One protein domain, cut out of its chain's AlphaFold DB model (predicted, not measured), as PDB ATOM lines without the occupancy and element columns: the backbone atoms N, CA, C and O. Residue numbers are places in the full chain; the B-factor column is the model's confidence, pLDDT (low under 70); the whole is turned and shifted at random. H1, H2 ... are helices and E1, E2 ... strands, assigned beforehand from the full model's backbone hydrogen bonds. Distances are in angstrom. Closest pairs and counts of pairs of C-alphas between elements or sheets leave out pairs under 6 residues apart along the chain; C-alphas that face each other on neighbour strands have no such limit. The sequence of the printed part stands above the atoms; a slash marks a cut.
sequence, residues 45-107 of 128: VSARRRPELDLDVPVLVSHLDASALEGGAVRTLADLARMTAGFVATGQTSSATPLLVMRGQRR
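AT A GLANCE: This is residues 45 to 107 of the 128 residues of an uncharacterized protein of Novosphingobium guangzhouense (UniProt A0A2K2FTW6). Little regular structure is here: a loop-rich model in which residues 45 to 58 coil at one end, residues 59 to 65 lead to the small helix H1, and the small helix H2 sits beside E1 of the hairpin E1 and E2 at the other end. The printed part has 63 residues, 18 in named elements, in the order H1, H2, E1, E2; the class is mixed and the sheet E1 - E2 antiparallel. It is loose, with a radius of gyration of the C-alphas of 13.4 A and spans of 36 by 30 by 19 A.

HOW THE PARTS SIT: H1, residues 66 to 71, has every O i to N i+4 pair within hydrogen-bond range; H2, residues 77 to 80, is too short for one. They are only just apart, closest 8.3 A. The closest C-alphas of H2 and E1, residues 87 to 90, are those of Ala 78 and Ala 89, 4.9 A. E1 and E2, residues 99 to 102, form a hairpin at 163 degrees, with N 88 and O 101 at 2.9 A.

IN THESE COORDINATES: H1 begins at C-alpha 66 (108.255, 108.614, 184.598). E1 spans 10.0 A and E2 10.2 A, ending at C-alpha 102 (103.698, 87.106, 183.807).

THE WHOLE: The two farthest C-alphas, of Asp 56 and Ser 94, are 36.8 A apart. The printed part has no cut, and no link is long. Residues 45 to 46, 91 to 98 and 107 are under pLDDT 70.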
ATOM      1  N   VAL A  45     118.806  96.432 189.697       69.69
ATOM      2  CA  VAL A  45     117.804  95.364 189.754       69.69
ATOM      3  C   VAL A  45     118.177  94.314 190.788       69.69
ATOM      4  O   VAL A  45     119.338  93.954 190.953       69.69
ATOM      5  N   SER A  46     117.171  93.792 191.493       66.75
ATOM      6  CA  SER A  46     117.330  92.796 192.560       66.75
ATOM      7  C   SER A  46     116.914  91.382 192.134       66.75
ATOM      8  O   SER A  46     116.345  90.622 192.920       66.75
ATOM      9  N   ALA A  47     117.221  90.982 190.896       71.38
ATOM     10  CA  ALA A  47     116.782  89.693 190.350       71.38
ATOM     11  C   ALA A  47     117.367  88.473 191.090       71.38
ATOM     12  O   ALA A  47     116.694  87.454 191.240       71.38
ATOM     13  N   ARG A  48     118.599  88.578 191.611       72.56
ATOM     14  CA  ARG A  48     119.271  87.517 192.390       72.56
ATOM     15  C   ARG A  48     119.472  87.882 193.863       72.56
ATOM     16  O   ARG A  48     120.436  87.442 194.482       72.56
ATOM     17  N   ARG A  49     118.561  88.685 194.438       74.06
ATOM     18  CA  ARG A  49     118.634  89.189 195.831       74.06
ATOM     19  C   ARG A  49     119.890  90.021 196.139       74.06
ATOM     20  O   ARG A  49     120.273  90.160 197.296       74.06
ATOM     21  N   ARG A  50     120.518  90.580 195.108       75.00
ATOM     22  CA  ARG A  50     121.639  91.518 195.191       75.00
ATOM     23  C   ARG A  50     121.425  92.617 194.147       75.00
ATOM     24  O   ARG A  50     120.793  92.315 193.135       75.00
ATOM     25  N   PRO A  51     121.873  93.857 194.400       71.19
ATOM     26  CA  PRO A  51     121.804  94.920 193.407       71.19
ATOM     27  C   PRO A  51     122.770  94.607 192.259       71.19
ATOM     28  O   PRO A  51     123.947  94.344 192.500       71.19
ATOM     29  N   GLU A  52     122.264  94.606 191.030       76.38
ATOM     30  CA  GLU A  52     123.033  94.381 189.801       76.38
ATOM     31  C   GLU A  52     122.599  95.393 188.744       76.38
ATOM     32  O   GLU A  52     121.462  95.868 188.783       76.38
ATOM     33  N   LEU A  53     123.487  95.713 187.805       78.31
ATOM     34  CA  LEU A  53     123.098  96.437 186.600       78.31
ATOM     35  C   LEU A  53     122.240  95.520 185.730       78.31
ATOM     36  O   LEU A  53     122.494  94.318 185.666       78.31
ATOM     37  N   ASP A  54     121.260  96.089 185.033       76.00
ATOM     38  CA  ASP A  54     120.356  95.336 184.154       76.00
ATOM     39  C   ASP A  54     121.111  94.441 183.149       76.00
ATOM     40  O   ASP A  54     120.817  93.258 182.993       76.00
ATOM     41  N   LEU A  55     122.191  94.978 182.572       79.62
ATOM     42  CA  LEU A  55     123.060  94.305 181.599       79.62
ATOM     43  C   LEU A  55     123.724  93.023 182.139       79.62
ATOM     44  O   LEU A  55     124.060  92.130 181.363       79.62
ATOM     45  N   ASP A  56     123.909  92.931 183.457       82.19
ATOM     46  CA  ASP A  56     124.600  91.822 184.122       82.19
ATOM     47  C   ASP A  56     123.635  90.731 184.614       82.19
ATOM     48  O   ASP A  56     124.056  89.679 185.125       82.19
ATOM     49  N   VAL A  57     122.325  90.958 184.483       79.56
ATOM     50  CA  VAL A  57     121.304  90.017 184.932       79.56
ATOM     51  C   VAL A  57     120.917  89.069 183.791       79.56
ATOM     52  O   VAL A  57     120.429  89.502 182.752       79.56
ATOM     53  N   PRO A  58     121.015  87.737 183.978       83.00
ATOM     54  CA  PRO A  58     120.635  86.761 182.955       83.00
ATOM     55  C   PRO A  58     119.110  86.539 182.889       83.00
ATOM     56  O   PRO A  58     118.645  85.412 182.716       83.00
ATOM     57  N   VAL A  59     118.307  87.590 183.080       77.38
ATOM     58  CA  VAL A  59     116.846  87.556 182.934       77.38
ATOM     59  C   VAL A  59     116.374  88.767 182.143       77.38
ATOM     60  O   VAL A  59     117.002  89.814 182.160       77.38
ATOM     61  N   LEU A  60     115.243  88.627 181.451       80.19
ATOM     62  CA  LEU A  60     114.633  89.757 180.755       80.19
ATOM     63  C   LEU A  60     114.035  90.726 181.776       80.19
ATOM     64  O   LEU A  60     113.128  90.337 182.518       80.19
ATOM     65  N   VAL A  61     114.478  91.978 181.746       79.19
ATOM     66  CA  VAL A  61     113.891  93.066 182.525       79.19
ATOM     67  C   VAL A  61     113.211  94.069 181.593       79.19
ATOM     68  O   VAL A  61     113.554  94.212 180.423       79.19
ATOM     69  N   SER A  62     112.155  94.713 182.082       81.31
ATOM     70  CA  SER A  62     111.474  95.800 181.383       81.31
ATOM     71  C   SER A  62     111.334  96.979 182.330       81.31
ATOM     72  O   SER A  62     110.825  96.830 183.441       81.31
ATOM     73  N   HIS A  63     111.782  98.142 181.868       81.50
ATOM     74  CA  HIS A  63     111.804  99.377 182.634       81.50
ATOM     75  C   HIS A  63     110.883 100.406 181.984       81.50
ATOM     76  O   HIS A  63     110.893 100.574 180.768       81.50
ATOM     77  N   LEU A  64     110.082 101.086 182.804       81.44
ATOM     78  CA  LEU A  64     109.256 102.214 182.390       81.44
ATOM     79  C   LEU A  64     109.611 103.395 183.287       81.44
ATOM     80  O   LEU A  64     109.473 103.311 184.508       81.44
ATOM     81  N   ASP A  65     110.108 104.467 182.678       81.75
ATOM     82  CA  ASP A  65     110.435 105.704 183.381       81.75
ATOM     83  C   ASP A  65     109.199 106.602 183.559       81.75
ATOM     84  O   ASP A  65     108.125 106.346 183.008       81.75
ATOM     85  N   ALA A  66     109.345 107.677 184.337       80.62
ATOM     86  CA  ALA A  66     108.255 108.614 184.598       80.62
ATOM     87  C   ALA A  66     107.659 109.204 183.309       80.62
ATOM     88  O   ALA A  66     106.442 109.326 183.200       80.62
ATOM     89  N   SER A  67     108.492 109.497 182.307       84.94
ATOM     90  CA  SER A  67     108.033 110.071 181.041       84.94
ATOM     91  C   SER A  67     107.202 109.078 180.223       84.94
ATOM     92  O   SER A  67     106.189 109.455 179.634       84.94
ATOM     93  N   ALA A  68     107.565 107.794 180.247       83.44
ATOM     94  CA  ALA A  68     106.808 106.718 179.627       83.44
ATOM     95  C   ALA A  68     105.462 106.515 180.336       83.44
ATOM     96  O   ALA A  68     104.434 106.356 179.676       83.44
ATOM     97  N   LEU A  69     105.443 106.570 181.672       86.75
ATOM     98  CA  LEU A  69     104.208 106.465 182.454       86.75
ATOM     99  C   LEU A  69     103.263 107.647 182.192       86.75
ATOM    100  O   LEU A  69     102.060 107.447 182.011       86.75
ATOM    101  N   GLU A  70     103.799 108.865 182.135       90.19
ATOM    102  CA  GLU A  70     103.038 110.080 181.839       90.19
ATOM    103  C   GLU A  70     102.512 110.085 180.401       90.19
ATOM    104  O   GLU A  70     101.314 110.281 180.186       90.19
ATOM    105  N   GLY A  71     103.376 109.802 179.422       91.38
ATOM    106  CA  GLY A  71     103.010 109.729 178.007       91.38
ATOM    107  C   GLY A  71     102.008 108.611 177.707       91.38
ATOM    108  O   GLY A  71     101.135 108.774 176.857       91.38
ATOM    109  N   GLY A  72     102.084 107.499 178.444       87.69
ATOM    110  CA  GLY A  72     101.118 106.402 178.396       87.69
ATOM    111  C   GLY A  72      99.828 106.657 179.181       87.69
ATOM    112  O   GLY A  72      98.944 105.800 179.173       87.69
ATOM    113  N   ALA A  73      99.713 107.803 179.866       89.88
ATOM    114  CA  ALA A  73      98.616 108.141 180.773       89.88
ATOM    115  C   ALA A  73      98.305 107.019 181.784       89.88
ATOM    116  O   ALA A  73      97.142 106.745 182.087       89.88
ATOM    117  N   VAL A  74      99.348 106.367 182.304       85.94
ATOM    118  CA  VAL A  74      99.228 105.231 183.223       85.94
ATOM    119  C   VAL A  74      98.604 105.697 184.536       85.94
ATOM    120  O   VAL A  74      99.140 106.567 185.225       85.94
ATOM    121  N   ARG A  75      97.466 105.105 184.910       85.50
ATOM    122  CA  ARG A  75      96.787 105.369 186.193       85.50
ATOM    123  C   ARG A  75      96.670 104.122 187.053       85.50
ATOM    124  O   ARG A  75      96.540 104.219 188.269       85.50
ATOM    125  N   THR A  76      96.706 102.959 186.422       80.38
ATOM    126  CA  THR A  76      96.488 101.666 187.052       80.38
ATOM    127  C   THR A  76      97.526 100.659 186.585       80.38
ATOM    128  O   THR A  76      98.139 100.790 185.526       80.38
ATOM    129  N   LEU A  77      97.680  99.586 187.353       79.00
ATOM    130  CA  LEU A  77      98.562  98.483 186.984       79.00
ATOM    131  C   LEU A  77      98.090  97.753 185.710       79.00
ATOM    132  O   LEU A  77      98.897  97.158 185.004       79.00
ATOM    133  N   ALA A  78      96.795  97.836 185.387       81.12
ATOM    134  CA  ALA A  78      96.239  97.322 184.137       81.12
ATOM    135  C   ALA A  78      96.731  98.102 182.907       81.12
ATOM    136  O   ALA A  78      96.854  97.522 181.830       81.12
ATOM    137  N   ASP A  79      97.065  99.387 183.058       85.00
ATOM    138  CA  ASP A  79      97.589 100.197 181.955       85.00
ATOM    139  C   ASP A  79      99.015  99.766 181.583       85.00
ATOM    140  O   ASP A  79      99.351  99.706 180.399       85.00
ATOM    141  N   LEU A  80      99.817  99.336 182.568       84.75
ATOM    142  CA  LEU A  80     101.161  98.795 182.329       84.75
ATOM    143  C   LEU A  80     101.146  97.546 181.435       84.75
ATOM    144  O   LEU A  80     102.079  97.334 180.667       84.75
ATOM    145  N   ALA A  81     100.084  96.735 181.479       86.25
ATOM    146  CA  ALA A  81      99.951  95.550 180.623       86.25
ATOM    147  C   ALA A  81      99.901  95.885 179.123       86.25
ATOM    148  O   ALA A  81     100.170  95.027 178.289       86.25
ATOM    149  N   ARG A  82      99.584  97.136 178.760       85.81
ATOM    150  CA  ARG A  82      99.604  97.597 177.362       85.81
ATOM    151  C   ARG A  82     101.002  97.981 176.887       85.81
ATOM    152  O   ARG A  82     101.229  98.048 175.685       85.81
ATOM    153  N   MET A  83     101.908  98.256 177.821       87.31
ATOM    154  CA  MET A  83     103.253  98.765 177.547       87.31
ATOM    155  C   MET A  83     104.336  97.710 177.797       87.31
ATOM    156  O   MET A  83     105.410  97.786 177.208       87.31
ATOM    157  N   THR A  84     104.050  96.705 178.628       88.19
ATOM    158  CA  THR A  84     105.011  95.678 179.035       88.19
ATOM    159  C   THR A  84     104.649  94.321 178.438       88.19
ATOM    160  O   THR A  84     103.650  93.697 178.803       88.19
ATOM    161  N   ALA A  85     105.492  93.825 177.534       86.19
ATOM    162  CA  ALA A  85     105.275  92.544 176.874       86.19
ATOM    163  C   ALA A  85     105.266  91.373 177.871       86.19
ATOM    164  O   ALA A  85     106.126  91.250 178.742       86.19
ATOM    165  N   GLY A  86     104.292  90.473 177.721       84.69
ATOM    166  CA  GLY A  86     104.162  89.296 178.581       84.69
ATOM    167  C   GLY A  86     103.694  89.599 180.007       84.69
ATOM    168  O   GLY A  86     103.630  88.669 180.811       84.69
ATOM    169  N   PHE A  87     103.346  90.850 180.316       84.88
ATOM    170  CA  PHE A  87     102.705  91.242 181.564       84.88
ATOM    171  C   PHE A  87     101.208  91.435 181.344       84.88
ATOM    172  O   PHE A  87     100.776  92.115 180.418       84.88
ATOM    173  N   VAL A  88     100.405  90.834 182.212       84.25
ATOM    174  CA  VAL A  88      98.957  91.005 182.232       84.25
ATOM    175  C   VAL A  88      98.545  91.261 183.675       84.25
ATOM    176  O   VAL A  88      98.830  90.463 184.565       84.25
ATOM    177  N   ALA A  89      97.850  92.367 183.906       78.88
ATOM    178  CA  ALA A  89      97.227  92.667 185.185       78.88
ATOM    179  C   ALA A  89      95.709  92.624 185.009       78.88
ATOM    180  O   ALA A  89      95.132  93.364 184.215       78.88
ATOM    181  N   THR A  90      95.068  91.726 185.748       72.38
ATOM    182  CA  THR A  90      93.617  91.531 185.757       72.38
ATOM    183  C   THR A  90      93.090  91.761 187.161       72.38
ATOM    184  O   THR A  90      93.669  91.306 188.138       72.38
ATOM    185  N   GLY A  91      91.988  92.479 187.287       63.03
ATOM    186  CA  GLY A  91      91.419  92.845 188.576       63.03
ATOM    187  C   GLY A  91      90.612  94.115 188.409       63.03
ATOM    188  O   GLY A  91      90.919  94.929 187.538       63.03
ATOM    189  N   GLN A  92      89.551  94.274 189.199       53.81
ATOM    190  CA  GLN A  92      88.808  95.528 189.196       53.81
ATOM    191  C   GLN A  92      89.786  96.662 189.500       53.81
ATOM    192  O   GLN A  92      90.615  96.542 190.400       53.81
ATOM    193  N   THR A  93      89.660  97.763 188.767       54.78
ATOM    194  CA  THR A  93      90.442  99.004 188.884       54.78
ATOM    195  C   THR A  93      90.506  99.587 190.308       54.78
ATOM    196  O   THR A  93      91.281 100.504 190.550       54.78
ATOM    197  N   SER A  94      89.730  99.034 191.249       54.19
ATOM    198  CA  SER A  94      89.630  99.401 192.665       54.19
ATOM    199  C   SER A  94      89.963  98.261 193.652       54.19
ATOM    200  O   SER A  94      89.833  98.462 194.860       54.19
ATOM    201  N   SER A  95      90.333  97.055 193.204       49.72
ATOM    202  CA  SER A  95      90.585  95.944 194.133       49.72
ATOM    203  C   SER A  95      91.971  96.068 194.759       49.72
ATOM    204  O   SER A  95      92.967  96.223 194.054       49.72
ATOM    205  N   ALA A  96      92.039  95.947 196.086       57.22
ATOM    206  CA  ALA A  96      93.262  96.060 196.885       57.22
ATOM    207  C   ALA A  96      94.337  95.003 196.548       57.22
ATOM    208  O   ALA A  96      95.395  94.972 197.172       57.22
ATOM    209  N   THR A  97      94.065  94.080 195.621       63.09
ATOM    210  CA  THR A  97      94.973  92.986 195.267       63.09
ATOM    211  C   THR A  97      94.758  92.581 193.799       63.09
ATOM    212  O   THR A  97      93.958  91.688 193.515       63.09
ATOM    213  N   PRO A  98      95.400  93.262 192.829       67.81
ATOM    214  CA  PRO A  98      95.278  92.896 191.421       67.81
ATOM    215  C   PRO A  98      95.897  91.514 191.164       67.81
ATOM    216  O   PRO A  98      96.955  91.184 191.700       67.81
ATOM    217  N   LEU A  99      95.252  90.705 190.322       75.38
ATOM    218  CA  LEU A  99      95.797  89.434 189.857       75.38
ATOM    219  C   LEU A  99      96.802  89.698 188.741       75.38
ATOM    220  O   LEU A  99      96.458  90.209 187.675       75.38
ATOM    221  N   LEU A 100      98.052  89.327 188.998       79.81
ATOM    222  CA  LEU A 100      99.168  89.548 188.089       79.81
ATOM    223  C   LEU A 100      99.555  88.241 187.416       79.81
ATOM    224  O   LEU A 100      99.707  87.204 188.067       79.81
ATOM    225  N   VAL A 101      99.726  88.317 186.103       81.06
ATOM    226  CA  VAL A 101     100.166  87.220 185.257       81.06
ATOM    227  C   VAL A 101     101.407  87.674 184.501       81.06
ATOM    228  O   VAL A 101     101.402  88.712 183.841       81.06
ATOM    229  N   MET A 102     102.473  86.885 184.574       83.25
ATOM    230  CA  MET A 102     103.698  87.106 183.807       83.25
ATOM    231  C   MET A 102     103.985  85.867 182.974       83.25
ATOM    232  O   MET A 102     104.132  84.779 183.524       83.25
ATOM    233  N   ARG A 103     104.042  86.016 181.646       82.19
ATOM    234  CA  ARG A 103     104.253  84.913 180.686       82.19
ATOM    235  C   ARG A 103     103.279  83.740 180.895       82.19
ATOM    236  O   ARG A 103     103.658  82.576 180.821       82.19
ATOM    237  N   GLY A 104     102.023  84.049 181.219       81.31
ATOM    238  CA  GLY A 104     100.987  83.051 181.512       81.31
ATOM    239  C   GLY A 104     101.067  82.417 182.909       81.31
ATOM    240  O   GLY A 104     100.148  81.697 183.292       81.31
ATOM    241  N   GLN A 105     102.108  82.705 183.695       78.81
ATOM    242  CA  GLN A 105     102.239  82.238 185.075       78.81
ATOM    243  C   GLN A 105     101.530  83.192 186.032       78.81
ATOM    244  O   GLN A 105     101.721  84.408 185.963       78.81
ATOM    245  N   ARG A 106     100.737  82.641 186.952       76.94
ATOM    246  CA  ARG A 106     100.064  83.390 188.017       76.94
ATOM    247  C   ARG A 106     100.206  82.654 189.339       76.94
ATOM    248  O   ARG A 106     100.182  81.425 189.367       76.94
ATOM    249  N   ARG A 107     100.294  83.396 190.438       68.06
ATOM    250  CA  ARG A 107     100.235  82.818 191.784       68.06
ATOM    251  C   ARG A 107      98.786  82.807 192.262       68.06
ATOM    252  O   ARG A 107      98.072  83.789 192.073       68.06
TER     253      ARG A 107